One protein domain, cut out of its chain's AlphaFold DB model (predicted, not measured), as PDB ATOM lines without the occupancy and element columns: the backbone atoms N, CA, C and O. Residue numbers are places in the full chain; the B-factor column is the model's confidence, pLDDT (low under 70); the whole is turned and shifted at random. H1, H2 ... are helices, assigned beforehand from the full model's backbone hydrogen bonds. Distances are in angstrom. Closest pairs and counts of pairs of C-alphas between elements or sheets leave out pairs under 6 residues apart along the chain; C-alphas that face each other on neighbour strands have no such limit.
ATOM      1  N   SER A  36     178.029 192.296 146.458       57.38
ATOM      2  CA  SER A  36     177.178 191.163 146.856       57.38
ATOM      3  C   SER A  36     176.329 191.431 148.108       57.38
ATOM      4  O   SER A  36     175.210 190.935 148.220       57.38
ATOM      5  N   TRP A  37     176.817 192.261 149.032       55.56
ATOM      6  CA  TRP A  37     176.058 192.688 150.213       55.56
ATOM      7  C   TRP A  37     174.850 193.566 149.865       55.56
ATOM      8  O   TRP A  37     173.773 193.364 150.419       55.56
ATOM      9  N   ILE A  38     174.994 194.471 148.892       57.00
ATOM     10  CA  ILE A  38     173.892 195.310 148.393       57.00
ATOM     11  C   ILE A  38     172.851 194.442 147.681       57.00
ATOM     12  O   ILE A  38     171.657 194.703 147.750       57.00
ATOM     13  N   GLU A  39     173.291 193.382 147.010       54.94
ATOM     14  CA  GLU A  39     172.409 192.450 146.313       54.94
ATOM     15  C   GLU A  39     171.596 191.575 147.282       54.94
ATOM     16  O   GLU A  39     170.398 191.384 147.080       54.94
ATOM     17  N   LYS A  40     172.198 191.141 148.399       59.53
ATOM     18  CA  LYS A  40     171.474 190.505 149.516       59.53
ATOM     19  C   LYS A  40     170.451 191.442 150.165       59.53
ATOM     20  O   LYS A  40     169.326 191.025 150.432       59.53
ATOM     21  N   GLU A  41     170.831 192.693 150.415       61.25
ATOM     22  CA  GLU A  41     169.929 193.742 150.914       61.25
ATOM     23  C   GLU A  41     168.764 193.983 149.945       61.25
ATOM     24  O   GLU A  41     167.616 194.122 150.361       61.25
ATOM     25  N   ARG A  42     169.048 193.954 148.640       60.47
ATOM     26  CA  ARG A  42     168.063 194.124 147.575       60.47
ATOM     27  C   ARG A  42     167.097 192.944 147.471       60.47
ATOM     28  O   ARG A  42     165.903 193.192 147.439       60.47
ATOM     29  N   ASN A  43     167.563 191.696 147.544       63.75
ATOM     30  CA  ASN A  43     166.673 190.527 147.634       63.75
ATOM     31  C   ASN A  43     165.779 190.581 148.882       63.75
ATOM     32  O   ASN A  43     164.605 190.231 148.825       63.75
ATOM     33  N   LYS A  44     166.303 191.068 150.014       61.31
ATOM     34  CA  LYS A  44     165.485 191.347 151.205       61.31
ATOM     35  C   LYS A  44     164.524 192.525 151.010       61.31
ATOM     36  O   LYS A  44     163.566 192.645 151.773       61.31
ATOM     37  N   ALA A  45     164.805 193.453 150.099       57.25
ATOM     38  CA  ALA A  45     163.942 194.585 149.766       57.25
ATOM     39  C   ALA A  45     162.867 194.212 148.731       57.25
ATOM     40  O   ALA A  45     161.771 194.758 148.808       57.25
ATOM     41  N   ASP A  46     163.135 193.224 147.871       64.44
ATOM     42  CA  ASP A  46     162.200 192.608 146.917       64.44
ATOM     43  C   ASP A  46     161.182 191.669 147.599       64.44
ATOM     44  O   ASP A  46     160.772 190.640 147.068       64.44
ATOM     45  N   LEU A  47     160.728 192.037 148.798       73.06
ATOM     46  CA  LEU A  47     159.538 191.456 149.409       73.06
ATOM     47  C   LEU A  47     158.325 192.296 149.012       73.06
ATOM     48  O   LEU A  47     158.287 193.499 149.272       73.06
ATOM     49  N   ALA A  48     157.293 191.648 148.466       76.25
ATOM     50  CA  ALA A  48     156.036 192.291 148.065       76.25
ATOM     51  C   ALA A  48     155.433 193.170 149.179       76.25
ATOM     52  O   ALA A  48     154.932 194.264 148.924       76.25
ATOM     53  N   PHE A  49     155.575 192.740 150.437       81.62
ATOM     54  CA  PHE A  49     155.153 193.506 151.608       81.62
ATOM     55  C   PHE A  49     155.837 194.880 151.721       81.62
ATOM     56  O   PHE A  49     155.187 195.877 152.034       81.62
ATOM     57  N   LYS A  50     157.142 194.966 151.433       77.56
ATOM     58  CA  LYS A  50     157.891 196.229 151.487       77.56
ATOM     59  C   LYS A  50     157.475 197.178 150.372       77.56
ATOM     60  O   LYS A  50     157.358 198.372 150.630       77.56
ATOM     61  N   TYR A  51     157.191 196.661 149.176       79.12
ATOM     62  CA  TYR A  51     156.614 197.462 148.094       79.12
ATOM     63  C   TYR A  51     155.243 198.017 148.482       79.12
ATOM     64  O   TYR A  51     155.012 199.216 148.344       79.12
ATOM     65  N   ALA A  52     154.363 197.186 149.047       86.56
ATOM     66  CA  ALA A  52     153.052 197.633 149.511       86.56
ATOM     67  C   ALA A  52     153.166 198.739 150.576       86.56
ATOM     68  O   ALA A  52     152.481 199.761 150.492       86.56
ATOM     69  N   LEU A  53     154.075 198.578 151.546       89.00
ATOM     70  CA  LEU A  53     154.327 199.589 152.572       89.00
ATOM     71  C   LEU A  53     154.904 200.884 151.979       89.00
ATOM     72  O   LEU A  53     154.453 201.971 152.337       89.00
ATOM     73  N   TYR A  54     155.860 200.771 151.053       84.38
ATOM     74  CA  TYR A  54     156.457 201.905 150.351       84.38
ATOM     75  C   TYR A  54     155.402 202.716 149.596       84.38
ATOM     76  O   TYR A  54     155.300 203.922 149.810       84.38
ATOM     77  N   PHE A  55     154.563 202.069 148.781       86.00
ATOM     78  CA  PHE A  55     153.519 202.761 148.022       86.00
ATOM     79  C   PHE A  55     152.441 203.368 148.924       86.00
ATOM     80  O   PHE A  55     151.981 204.478 148.656       86.00
ATOM     81  N   LYS A  56     152.085 202.705 150.033       93.38
ATOM     82  CA  LYS A  56     151.167 203.271 151.035       93.38
ATOM     83  C   LYS A  56     151.723 204.559 151.647       93.38
ATOM     84  O   LYS A  56     150.995 205.539 151.794       93.38
ATOM     85  N   LEU A  57     153.009 204.564 151.996       93.50
ATOM     86  CA  LEU A  57     153.668 205.720 152.602       93.50
ATOM     87  C   LEU A  57     153.874 206.850 151.585       93.50
ATOM     88  O   LEU A  57     153.627 208.010 151.910       93.50
ATOM     89  N   LEU A  58     154.247 206.504 150.349       88.75
ATOM     90  CA  LEU A  58     154.371 207.436 149.231       88.75
ATOM     91  C   LEU A  58     153.043 208.148 148.961       88.75
ATOM     92  O   LEU A  58     153.018 209.373 148.908       88.75
ATOM     93  N   LYS A  59     151.934 207.399 148.874       90.31
ATOM     94  CA  LYS A  59     150.593 207.962 148.673       90.31
ATOM     95  C   LYS A  59     150.246 208.985 149.756       90.31
ATOM     96  O   LYS A  59     149.875 210.108 149.433       90.31
ATOM     97  N   ARG A  60     150.471 208.636 151.028       94.25
ATOM     98  CA  ARG A  60     150.238 209.546 152.161       94.25
ATOM     99  C   ARG A  60     151.044 210.843 152.038       94.25
ATOM    100  O   ARG A  60     150.525 211.912 152.325       94.25
ATOM    101  N   LYS A  61     152.310 210.759 151.619       91.31
ATOM    102  CA  LYS A  61     153.166 211.945 151.451       91.31
ATOM    103  C   LYS A  61     152.778 212.794 150.242       91.31
ATOM    104  O   LYS A  61     152.833 214.015 150.334       91.31
ATOM    105  N   LEU A  62     152.352 212.178 149.141       91.12
ATOM    106  CA  LEU A  62     151.823 212.907 147.986       91.12
ATOM    107  C   LEU A  62     150.578 213.722 148.365       91.12
ATOM    108  O   LEU A  62     150.477 214.882 147.974       91.12
ATOM    109  N   GLU A  63     149.682 213.137 149.165       91.81
ATOM    110  CA  GLU A  63     148.491 213.811 149.696       91.81
ATOM    111  C   GLU A  63     148.861 214.954 150.658       91.81
ATOM    112  O   GLU A  63     148.364 216.068 150.502       91.81
ATOM    113  N   GLU A  64     149.777 214.709 151.604       95.38
ATOM    114  CA  GLU A  64     150.246 215.695 152.597       95.38
ATOM    115  C   GLU A  64     150.839 216.951 151.945       95.38
ATOM    116  O   GLU A  64     150.520 218.070 152.343       95.38
ATOM    117  N   TYR A  65     151.668 216.773 150.915       93.62
ATOM    118  CA  TYR A  65     152.345 217.874 150.229       93.62
ATOM    119  C   TYR A  65     151.619 218.354 148.964       93.62
ATOM    120  O   TYR A  65     152.139 219.220 148.263       93.62
ATOM    121  N   LYS A  66     150.432 217.807 148.657       92.12
ATOM    122  CA  LYS A  66     149.636 218.120 147.452       92.12
ATOM    123  C   LYS A  66     150.460 218.062 146.157       92.12
ATOM    124  O   LYS A  66     150.288 218.882 145.254       92.12
ATOM    125  N   ILE A  67     151.371 217.095 146.072       86.75
ATOM    126  CA  ILE A  67     152.263 216.942 144.920       86.75
ATOM    127  C   ILE A  67     151.433 216.455 143.735       86.75
ATOM    128  O   ILE A  67     150.786 215.408 143.793       86.75
ATOM    129  N   GLN A  68     151.459 217.210 142.644       85.31
ATOM    130  CA  GLN A  68     150.743 216.850 141.428       85.31
ATOM    131  C   GLN A  68     151.473 215.722 140.692       85.31
ATOM    132  O   GLN A  68     152.700 215.725 140.592       85.31
ATOM    133  N   LEU A  69     150.719 214.767 140.136       77.44
ATOM    134  CA  LEU A  69     151.281 213.574 139.486       77.44
ATOM    135  C   LEU A  69     152.283 213.888 138.367       77.44
ATOM    136  O   LEU A  69     153.223 213.128 138.173       77.44
ATOM    137  N   HIS A  70     152.121 215.009 137.662       77.81
ATOM    138  CA  HIS A  70     153.021 215.406 136.575       77.81
ATOM    139  C   HIS A  70     154.427 215.816 137.049       77.81
ATOM    140  O   HIS A  70     155.334 215.923 136.231       77.81
ATOM    141  N   LEU A  71     154.622 216.036 138.354       76.88
ATOM    142  CA  LEU A  71     155.932 216.295 138.962       76.88
ATOM    143  C   LEU A  71     156.652 214.997 139.365       76.88
ATOM    144  O   LEU A  71     157.814 215.029 139.770       76.88
ATOM    145  N   ILE A  72     155.969 213.852 139.273       75.62
ATOM    146  CA  ILE A  72     156.519 212.544 139.612       75.62
ATOM    147  C   ILE A  72     157.183 211.970 138.362       75.62
ATOM    148  O   ILE A  72     156.539 211.365 137.507       75.62
ATOM    149  N   TYR A  73     158.495 212.153 138.261       71.44
ATOM    150  CA  TYR A  73     159.286 211.538 137.200       71.44
ATOM    151  C   TYR A  73     159.499 210.051 137.482       71.44
ATOM    152  O   TYR A  73     159.828 209.655 138.605       71.44
ATOM    153  N   ASN A  74     159.330 209.221 136.451       66.88
ATOM    154  CA  ASN A  74     159.612 207.799 136.561       66.88
ATOM    155  C   ASN A  74     161.116 207.591 136.795       66.88
ATOM    156  O   ASN A  74     161.951 208.131 136.069       66.88
ATOM    157  N   ILE A  75     161.462 206.759 137.774       63.81
ATOM    158  CA  ILE A  75     162.790 206.141 137.836       63.81
ATOM    159  C   ILE A  75     162.762 204.984 136.830       63.81
ATOM    160  O   ILE A  75     162.710 203.816 137.206       63.81
ATOM    161  N   ASP A  76     162.715 205.295 135.536       61.25
ATOM    162  CA  ASP A  76     162.892 204.263 134.515       61.25
ATOM    163  C   ASP A  76     164.378 203.903 134.366       61.25
ATOM    164  O   ASP A  76     165.233 204.425 135.090       61.25
ATOM    165  N   GLU A  77     164.665 202.943 133.489       49.31
ATOM    166  CA  GLU A  77     165.946 202.278 133.239       49.31
ATOM    167  C   GLU A  77     167.226 203.071 133.514       49.31
ATOM    168  O   GLU A  77     168.190 202.465 133.970       49.31
ATOM    169  N   LYS A  78     167.272 204.395 133.314       60.47
ATOM    170  CA  LYS A  78     168.443 205.221 133.659       60.47
ATOM    171  C   LYS A  78     168.721 205.280 135.164       60.47
ATOM    172  O   LYS A  78     169.866 205.099 135.580       60.47
ATOM    173  N   GLY A  79     167.701 205.452 136.002       57.69
ATOM    174  CA  GLY A  79     167.859 205.394 137.461       57.69
ATOM    175  C   GLY A  79     168.158 203.973 137.956       57.69
ATOM    176  O   GLY A  79     168.917 203.775 138.910       57.69
ATOM    177  N   PHE A  80     167.649 202.960 137.248       55.84
ATOM    178  CA  PHE A  80     168.010 201.559 137.471       55.84
ATOM    179  C   PHE A  80     169.453 201.246 137.047       55.84
ATOM    180  O   PHE A  80     170.148 200.543 137.778       55.84
ATOM    181  N   LEU A  81     169.927 201.790 135.925       55.28
ATOM    182  CA  LEU A  81     171.297 201.694 135.418       55.28
ATOM    183  C   LEU A  81     172.275 202.379 136.364       55.28
ATOM    184  O   LEU A  81     173.291 201.773 136.679       55.28
ATOM    185  N   ILE A  82     171.947 203.555 136.913       58.47
ATOM    186  CA  ILE A  82     172.727 204.179 137.998       58.47
ATOM    187  C   ILE A  82     172.811 203.225 139.197       58.47
ATOM    188  O   ILE A  82     173.887 203.031 139.754       58.47
ATOM    189  N   ARG A  83     171.712 202.542 139.553       53.44
ATOM    190  CA  ARG A  83     171.694 201.502 140.600       53.44
ATOM    191  C   ARG A  83     172.476 200.234 140.234       53.44
ATOM    192  O   ARG A  83     173.050 199.614 141.125       53.44
ATOM    193  N   LYS A  84     172.494 199.817 138.964       51.72
ATOM    194  CA  LYS A  84     173.199 198.619 138.472       51.72
ATOM    195  C   LYS A  84     174.687 198.868 138.235       51.72
ATOM    196  O   LYS A  84     175.468 197.960 138.492       51.72
ATOM    197  N   LEU A  85     175.093 200.074 137.845       53.38
ATOM    198  CA  LEU A  85     176.491 200.524 137.794       53.38
ATOM    199  C   LEU A  85     177.163 200.425 139.174       53.38
ATOM    200  O   LEU A  85     178.373 200.258 139.269       53.38
ATOM    201  N   LEU A  86     176.384 200.407 140.264       53.00
ATOM    202  CA  LEU A  86     176.897 200.111 141.604       53.00
ATOM    203  C   LEU A  86     177.317 198.640 141.797       53.00
ATOM    204  O   LEU A  86     178.017 198.368 142.772       53.00
ATOM    205  N   LYS A  87     176.969 197.707 140.889       52.59
ATOM    206  CA  LYS A  87     177.488 196.320 140.832       52.59
ATOM    207  C   LYS A  87     178.885 196.241 140.196       52.59
ATOM    208  O   LYS A  87     179.203 195.315 139.457       52.59
ATOM    209  N   MET A  88     179.739 197.212 140.484       60.00
ATOM    210  CA  MET A  88     181.155 197.177 140.131       60.00
ATOM    211  C   MET A  88     181.976 196.882 141.387       60.00
ATOM    212  O   MET A  88     181.562 197.210 142.500       60.00
ATOM    213  N   LYS A  89     183.143 196.249 141.220       66.56
ATOM    214  CA  LYS A  89     184.133 196.119 142.297       66.56
ATOM    215  C   LYS A  89     184.486 197.533 142.761       66.56
ATOM    216  O   LYS A  89     185.114 198.282 142.014       66.56
TER     217      LYS A  89
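Overview. This is residues 36 to 89 of the 96 residues of the protein "HTH CENPB-type domain-containing protein" of Zopfia rhizophila CBS 207.26 (UniProt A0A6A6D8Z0). The chain makes a loose, open loop round an empty middle: H2, the longest helix, follows H1 along one side, then residues 65 to 76 fold back toward H3 on the other. No helix touches another. The printed part has 54 residues and three named helices, H1, H2, H3, with no named strand, all helix by class. It is loose, with a radius of gyration of the C-alphas of 14.2 A, and only just flat, spanning 41 by 25 by 13 A.

Along the chain. Find C-alpha 48 at (156.036, 192.291, 148.065); from there H2, residues 48 to 64, runs 24.5 A to C-alpha 64. H1, residues 36 to 45, 14.0 A long, begins at (177.178, 191.163, 146.856). H3, residues 77 to 85, 11.6 A long, ends at (176.491, 200.524, 137.794).

Arrangement. H2 and H1 meet only through their tight link. H3 is apart from both. In H1, H2 and H3 every O i to N i+4 pair is within hydrogen-bond range.

Size, cuts and confidence. C-alphas 66 and 89 are the farthest apart, 41.2 A. The printed part has no cut; the link from H2 to H3 is long. Residues 36 to 46 and 74 to 89 have pLDDT under 70.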